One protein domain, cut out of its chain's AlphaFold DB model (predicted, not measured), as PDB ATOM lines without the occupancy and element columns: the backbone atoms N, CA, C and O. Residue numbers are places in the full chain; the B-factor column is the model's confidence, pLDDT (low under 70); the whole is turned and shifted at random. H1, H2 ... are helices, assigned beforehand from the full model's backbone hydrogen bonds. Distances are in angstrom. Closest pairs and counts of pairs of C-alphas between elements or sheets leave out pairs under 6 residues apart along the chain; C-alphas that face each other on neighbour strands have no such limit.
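Overview. This is residues 405 to 456 of the 456 residues of the protein "Hypothetical protein" of Attheya septentrionalis (UniProt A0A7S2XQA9). This domain has little regular structure: one helix, H2, runs along one side of a body of loops, and the short helix H1 sits among those loops. The long stretch of residues 405 to 423, with no named element, comes before H1, and residues 449 to 456 follow H2 as a tail that ends at the chain's last residue. The printed part has 52 residues with two named helices, H1 then H2, and no named strand; the class is all helix, with 18 residues in named elements. It is compact, with a radius of gyration of the C-alphas of 11.3 A, yet its outline is a rod of 38 by 18 by 14 A.

Along the chain. H1 is residues 424 to 427, beginning at C-alpha 424 (14.555, 13.763, 23.206). H2 is residues 435 to 448, 19.6 A long, ending at C-alpha 448 (14.966, 26.617, 15.828).

Arrangement. H1 and H2 are close but not clearly touching; their closest C-alphas, of Phe 424 and Trp 442, are 7.0 A apart. In H2 every O i to N i+4 pair is within hydrogen-bond range; H1 is too short for such a pair.

Size, cuts and confidence. The farthest C-alphas, of Asn 407 and Gln 456, are 38.4 A apart. The printed part has no cut, and the link from H1 to H2 is short. Model confidence is under 70 at residues 405 to 410, 433 to 434, 436 and 453 to 456.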
ATOM      1  N   VAL A 405      21.160  19.577  36.666       56.47
ATOM      2  CA  VAL A 405      19.873  19.540  35.943       56.47
ATOM      3  C   VAL A 405      19.087  18.246  36.171       56.47
ATOM      4  O   VAL A 405      17.940  18.152  35.753       56.47
ATOM      5  N   VAL A 406      19.634  17.305  36.943       54.19
ATOM      6  CA  VAL A 406      18.945  16.115  37.458       54.19
ATOM      7  C   VAL A 406      17.584  16.452  38.106       54.19
ATOM      8  O   VAL A 406      16.693  15.611  38.070       54.19
ATOM      9  N   ASN A 407      17.374  17.677  38.623       45.41
ATOM     10  CA  ASN A 407      16.113  18.083  39.271       45.41
ATOM     11  C   ASN A 407      15.198  19.050  38.490       45.41
ATOM     12  O   ASN A 407      14.048  19.236  38.889       45.41
ATOM     13  N   THR A 408      15.629  19.668  37.388       51.69
ATOM     14  CA  THR A 408      14.671  20.299  36.456       51.69
ATOM     15  C   THR A 408      14.043  19.173  35.675       51.69
ATOM     16  O   THR A 408      14.793  18.547  34.937       51.69
ATOM     17  N   SER A 409      12.740  18.910  35.885       52.69
ATOM     18  CA  SER A 409      11.972  17.803  35.291       52.69
ATOM     19  C   SER A 409      12.621  17.356  33.995       52.69
ATOM     20  O   SER A 409      12.467  18.028  32.967       52.69
ATOM     21  N   LEU A 410      13.456  16.317  34.103       59.53
ATOM     22  CA  LEU A 410      14.195  15.773  32.980       59.53
ATOM     23  C   LEU A 410      13.175  15.655  31.868       59.53
ATOM     24  O   LEU A 410      12.125  15.041  32.076       59.53
ATOM     25  N   GLN A 411      13.419  16.361  30.759       73.88
ATOM     26  CA  GLN A 411      12.605  16.181  29.570       73.88
ATOM     27  C   GLN A 411      12.543  14.675  29.387       73.88
ATOM     28  O   GLN A 411      13.592  14.038  29.270       73.88
ATOM     29  N   SER A 412      11.340  14.111  29.527       83.31
ATOM     30  CA  SER A 412      11.180  12.674  29.412       83.31
ATOM     31  C   SER A 412      11.831  12.270  28.100       83.31
ATOM     32  O   SER A 412      11.739  12.992  27.107       83.31
ATOM     33  N   ASP A 413      12.479  11.116  28.063       89.06
ATOM     34  CA  ASP A 413      13.008  10.571  26.815       89.06
ATOM     35  C   ASP A 413      11.926  10.439  25.733       89.06
ATOM     36  O   ASP A 413      12.233  10.397  24.544       89.06
ATOM     37  N   THR A 414      10.660  10.438  26.157       92.56
ATOM     38  CA  THR A 414       9.460  10.449  25.324       92.56
ATOM     39  C   THR A 414       9.017  11.837  24.862       92.56
ATOM     40  O   THR A 414       8.090  11.918  24.062       92.56
ATOM     41  N   THR A 415       9.596  12.931  25.362       92.50
ATOM     42  CA  THR A 415       9.219  14.277  24.923       92.50
ATOM     43  C   THR A 415       9.619  14.452  23.469       92.50
ATOM     44  O   THR A 415      10.776  14.243  23.110       92.50
ATOM     45  N   THR A 416       8.665  14.837  22.630       94.69
ATOM     46  CA  THR A 416       8.865  15.010  21.194       94.69
ATOM     47  C   THR A 416       8.969  16.480  20.822       94.69
ATOM     48  O   THR A 416       8.313  17.343  21.407       94.69
ATOM     49  N   CYS A 417       9.803  16.785  19.829       92.31
ATOM     50  CA  CYS A 417       9.812  18.106  19.219       92.31
ATOM     51  C   CYS A 417       8.490  18.294  18.460       92.31
ATOM     52  O   CYS A 417       8.206  17.502  17.561       92.31
ATOM     53  N   PRO A 418       7.702  19.348  18.735       91.44
ATOM     54  CA  PRO A 418       6.399  19.535  18.095       91.44
ATOM     55  C   PRO A 418       6.498  19.800  16.587       91.44
ATOM     56  O   PRO A 418       5.492  19.732  15.894       91.44
ATOM     57  N   LYS A 419       7.695  20.126  16.079       92.62
ATOM     58  CA  LYS A 419       7.917  20.462  14.668       92.62
ATOM     59  C   LYS A 419       8.382  19.278  13.823       92.62
ATOM     60  O   LYS A 419       7.937  19.155  12.695       92.62
ATOM     61  N   CYS A 420       9.293  18.441  14.325       93.81
ATOM     62  CA  CYS A 420       9.838  17.306  13.558       93.81
ATOM     63  C   CYS A 420       9.551  15.932  14.175       93.81
ATOM     64  O   CYS A 420      10.037  14.928  13.671       93.81
ATOM     65  N   GLY A 421       8.838  15.869  15.301       93.69
ATOM     66  CA  GLY A 421       8.442  14.615  15.942       93.69
ATOM     67  C   GLY A 421       9.570  13.802  16.588       93.69
ATOM     68  O   GLY A 421       9.264  12.853  17.308       93.69
ATOM     69  N   ILE A 422      10.851  14.155  16.397       95.06
ATOM     70  CA  ILE A 422      11.971  13.446  17.038       95.06
ATOM     71  C   ILE A 422      11.780  13.455  18.558       95.06
ATOM     72  O   ILE A 422      11.327  14.452  19.119       95.06
ATOM     73  N   THR A 423      12.089  12.351  19.233       95.06
ATOM     74  CA  THR A 423      12.066  12.292  20.699       95.06
ATOM     75  C   THR A 423      13.363  12.849  21.274       95.06
ATOM     76  O   THR A 423      14.405  12.821  20.615       95.06
ATOM     77  N   PHE A 424      13.344  13.309  22.524       93.56
ATOM     78  CA  PHE A 424      14.555  13.763  23.206       93.56
ATOM     79  C   PHE A 424      15.617  12.654  23.273       93.56
ATOM     80  O   PHE A 424      16.793  12.919  23.027       93.56
ATOM     81  N   HIS A 425      15.201  11.400  23.499       93.69
ATOM     82  CA  HIS A 425      16.086  10.234  23.446       93.69
ATOM     83  C   HIS A 425      16.764  10.070  22.082       93.69
ATOM     84  O   HIS A 425      17.979   9.881  22.013       93.69
ATOM     85  N   ALA A 426      15.986  10.147  20.997       94.31
ATOM     86  CA  ALA A 426      16.518  10.038  19.644       94.31
ATOM     87  C   ALA A 426      17.441  11.220  19.313       94.31
ATOM     88  O   ALA A 426      18.507  11.018  18.749       94.31
ATOM     89  N   TYR A 427      17.094  12.435  19.740       92.62
ATOM     90  CA  TYR A 427      17.915  13.627  19.528       92.62
ATOM     91  C   TYR A 427      19.293  13.548  20.194       92.62
ATOM     92  O   TYR A 427      20.283  13.992  19.617       92.62
ATOM     93  N   ARG A 428      19.371  12.976  21.402       92.38
ATOM     94  CA  ARG A 428      20.643  12.749  22.110       92.38
ATOM     95  C   ARG A 428      21.316  11.424  21.741       92.38
ATOM     96  O   ARG A 428      22.267  11.038  22.412       92.38
ATOM     97  N   ASN A 429      20.809  10.702  20.737       90.06
ATOM     98  CA  ASN A 429      21.291   9.374  20.337       90.06
ATOM     99  C   ASN A 429      21.431   8.390  21.521       90.06
ATOM    100  O   ASN A 429      22.353   7.580  21.564       90.06
ATOM    101  N   GLY A 430      20.546   8.487  22.519       86.00
ATOM    102  CA  GLY A 430      20.604   7.670  23.736       86.00
ATOM    103  C   GLY A 430      21.722   8.020  24.736       86.00
ATOM    104  O   GLY A 430      21.797   7.380  25.785       86.00
ATOM    105  N   GLU A 431      22.552   9.047  24.501       80.81
ATOM    106  CA  GLU A 431      23.655   9.433  25.402       80.81
ATOM    107  C   GLU A 431      23.172   9.879  26.789       80.81
ATOM    108  O   GLU A 431      22.554  10.939  26.925       80.81
ATOM    109  N   LEU A 432      23.461   9.087  27.826       75.88
ATOM    110  CA  LEU A 432      23.153   9.404  29.227       75.88
ATOM    111  C   LEU A 432      24.244  10.298  29.859       75.88
ATOM    112  O   LEU A 432      25.418  10.208  29.496       75.88
ATOM    113  N   GLY A 433      23.871  11.135  30.835       60.66
ATOM    114  CA  GLY A 433      24.756  12.133  31.449       60.66
ATOM    115  C   GLY A 433      24.767  13.480  30.711       60.66
ATOM    116  O   GLY A 433      24.361  13.585  29.556       60.66
ATOM    117  N   LYS A 434      25.270  14.540  31.363       68.50
ATOM    118  CA  LYS A 434      25.296  15.924  30.824       68.50
ATOM    119  C   LYS A 434      23.889  16.454  30.507       68.50
ATOM    120  O   LYS A 434      23.674  17.144  29.511       68.50
ATOM    121  N   GLU A 435      22.938  16.167  31.378       70.06
ATOM    122  CA  GLU A 435      21.517  16.489  31.248       70.06
ATOM    123  C   GLU A 435      21.303  17.977  30.937       70.06
ATOM    124  O   GLU A 435      20.483  18.323  30.089       70.06
ATOM    125  N   THR A 436      22.107  18.861  31.541       64.75
ATOM    126  CA  THR A 436      22.123  20.308  31.268       64.75
ATOM    127  C   THR A 436      22.433  20.623  29.810       64.75
ATOM    128  O   THR A 436      21.734  21.414  29.178       64.75
ATOM    129  N   TYR A 437      23.478  20.003  29.265       73.25
ATOM    130  CA  TYR A 437      23.913  20.215  27.889       73.25
ATOM    131  C   TYR A 437      22.843  19.749  26.905       73.25
ATOM    132  O   TYR A 437      22.463  20.509  26.010       73.25
ATOM    133  N   TRP A 438      22.323  18.534  27.102       81.81
ATOM    134  CA  TRP A 438      21.292  17.978  26.232       81.81
ATOM    135  C   TRP A 438      19.982  18.747  26.339       81.81
ATOM    136  O   TRP A 438      19.406  19.077  25.309       81.81
ATOM    137  N   SER A 439      19.567  19.150  27.540       79.31
ATOM    138  CA  SER A 439      18.369  19.978  27.734       79.31
ATOM    139  C   SER A 439      18.502  21.344  27.055       79.31
ATOM    140  O   SER A 439      17.567  21.796  26.401       79.31
ATOM    141  N   ARG A 440      19.673  21.998  27.134       75.94
ATOM    142  CA  ARG A 440      19.935  23.263  26.419       75.94
ATOM    143  C   ARG A 440      19.894  23.067  24.904       75.94
ATOM    144  O   ARG A 440      19.209  23.814  24.210       75.94
ATOM    145  N   ARG A 441      20.590  22.046  24.392       80.69
ATOM    146  CA  ARG A 441      20.583  21.671  22.966       80.69
ATOM    147  C   ARG A 441      19.172  21.354  22.480       80.69
ATOM    148  O   ARG A 441      18.829  21.727  21.366       80.69
ATOM    149  N   TRP A 442      18.373  20.688  23.301       87.88
ATOM    150  CA  TRP A 442      17.000  20.320  22.991       87.88
ATOM    151  C   TRP A 442      16.056  21.518  22.989       87.88
ATOM    152  O   TRP A 442      15.315  21.704  22.032       87.88
ATOM    153  N   ASN A 443      16.146  22.407  23.980       80.31
ATOM    154  CA  ASN A 443      15.389  23.662  23.992       80.31
ATOM    155  C   ASN A 443      15.753  24.562  22.798       80.31
ATOM    156  O   ASN A 443      14.876  25.163  22.171       80.31
ATOM    157  N   GLY A 444      17.042  24.615  22.443       73.88
ATOM    158  CA  GLY A 444      17.507  25.278  21.225       73.88
ATOM    159  C   GLY A 444      16.912  24.638  19.969       73.88
ATOM    160  O   GLY A 444      16.368  25.341  19.120       73.88
ATOM    161  N   HIS A 445      16.929  23.305  19.880       85.44
ATOM    162  CA  HIS A 445      16.289  22.570  18.793       85.44
ATOM    163  C   HIS A 445      14.786  22.866  18.705       85.44
ATOM    164  O   HIS A 445      14.320  23.224  17.633       85.44
ATOM    165  N   MET A 446      14.021  22.814  19.799       81.81
ATOM    166  CA  MET A 446      12.581  23.117  19.772       81.81
ATOM    167  C   MET A 446      12.292  24.539  19.260       81.81
ATOM    168  O   MET A 446      11.358  24.749  18.481       81.81
ATOM    169  N   THR A 447      13.135  25.507  19.631       73.19
ATOM    170  CA  THR A 447      13.032  26.892  19.152       73.19
ATOM    171  C   THR A 447      13.327  26.992  17.650       73.19
ATOM    172  O   THR A 447      12.527  27.556  16.900       73.19
ATOM    173  N   HIS A 448      14.427  26.396  17.180       75.31
ATOM    174  CA  HIS A 448      14.966  26.617  15.828       75.31
ATOM    175  C   HIS A 448      14.661  25.519  14.801       75.31
ATOM    176  O   HIS A 448      14.993  25.677  13.627       75.31
ATOM    177  N   CYS A 449      14.036  24.415  15.204       85.56
ATOM    178  CA  CYS A 449      13.649  23.350  14.289       85.56
ATOM    179  C   CYS A 449      12.693  23.911  13.224       85.56
ATOM    180  O   CYS A 449      11.828  24.737  13.534       85.56
ATOM    181  N   LYS A 450      12.877  23.488  11.970       87.94
ATOM    182  CA  LYS A 450      12.057  23.892  10.815       87.94
ATOM    183  C   LYS A 450      11.007  22.843  10.421       87.94
ATOM    184  O   LYS A 450      10.218  23.107   9.526       87.94
ATOM    185  N   GLY A 451      10.973  21.704  11.116       83.94
ATOM    186  CA  GLY A 451      10.155  20.540  10.762       83.94
ATOM    187  C   GLY A 451      10.828  19.625   9.738       83.94
ATOM    188  O   GLY A 451      11.893  19.955   9.211       83.94
ATOM    189  N   SER A 452      10.244  18.448   9.513       73.25
ATOM    190  CA  SER A 452      10.593  17.581   8.385       73.25
ATOM    191  C   SER A 452      10.160  18.275   7.097       73.25
ATOM    192  O   SER A 452       9.005  18.661   6.952       73.25
ATOM    193  N   SER A 453      11.076  18.422   6.143       59.00
ATOM    194  CA  SER A 453      10.772  18.961   4.809       59.00
ATOM    195  C   SER A 453       9.858  18.054   3.973       59.00
ATOM    196  O   SER A 453       9.613  18.355   2.815       59.00
ATOM    197  N   GLU A 454       9.400  16.931   4.530       60.00
ATOM    198  CA  GLU A 454       8.569  15.933   3.850       60.00
ATOM    199  C   GLU A 454       7.059  16.225   3.947       60.00
ATOM    200  O   GLU A 454       6.287  15.555   3.270       60.00
ATOM    201  N   ASP A 455       6.642  17.247   4.710       50.41
ATOM    202  CA  ASP A 455       5.231  17.653   4.864       50.41
ATOM    203  C   ASP A 455       4.890  19.022   4.217       50.41
ATOM    204  O   ASP A 455       3.884  19.639   4.578       50.41
ATOM    205  N   GLN A 456       5.712  19.528   3.282       44.56
ATOM    206  CA  GLN A 456       5.418  20.741   2.487       44.56
ATOM    207  C   GLN A 456       5.228  20.458   1.001       44.56
ATOM    208  O   GLN A 456       6.068  19.733   0.425       44.56
TER     209      GLN A 456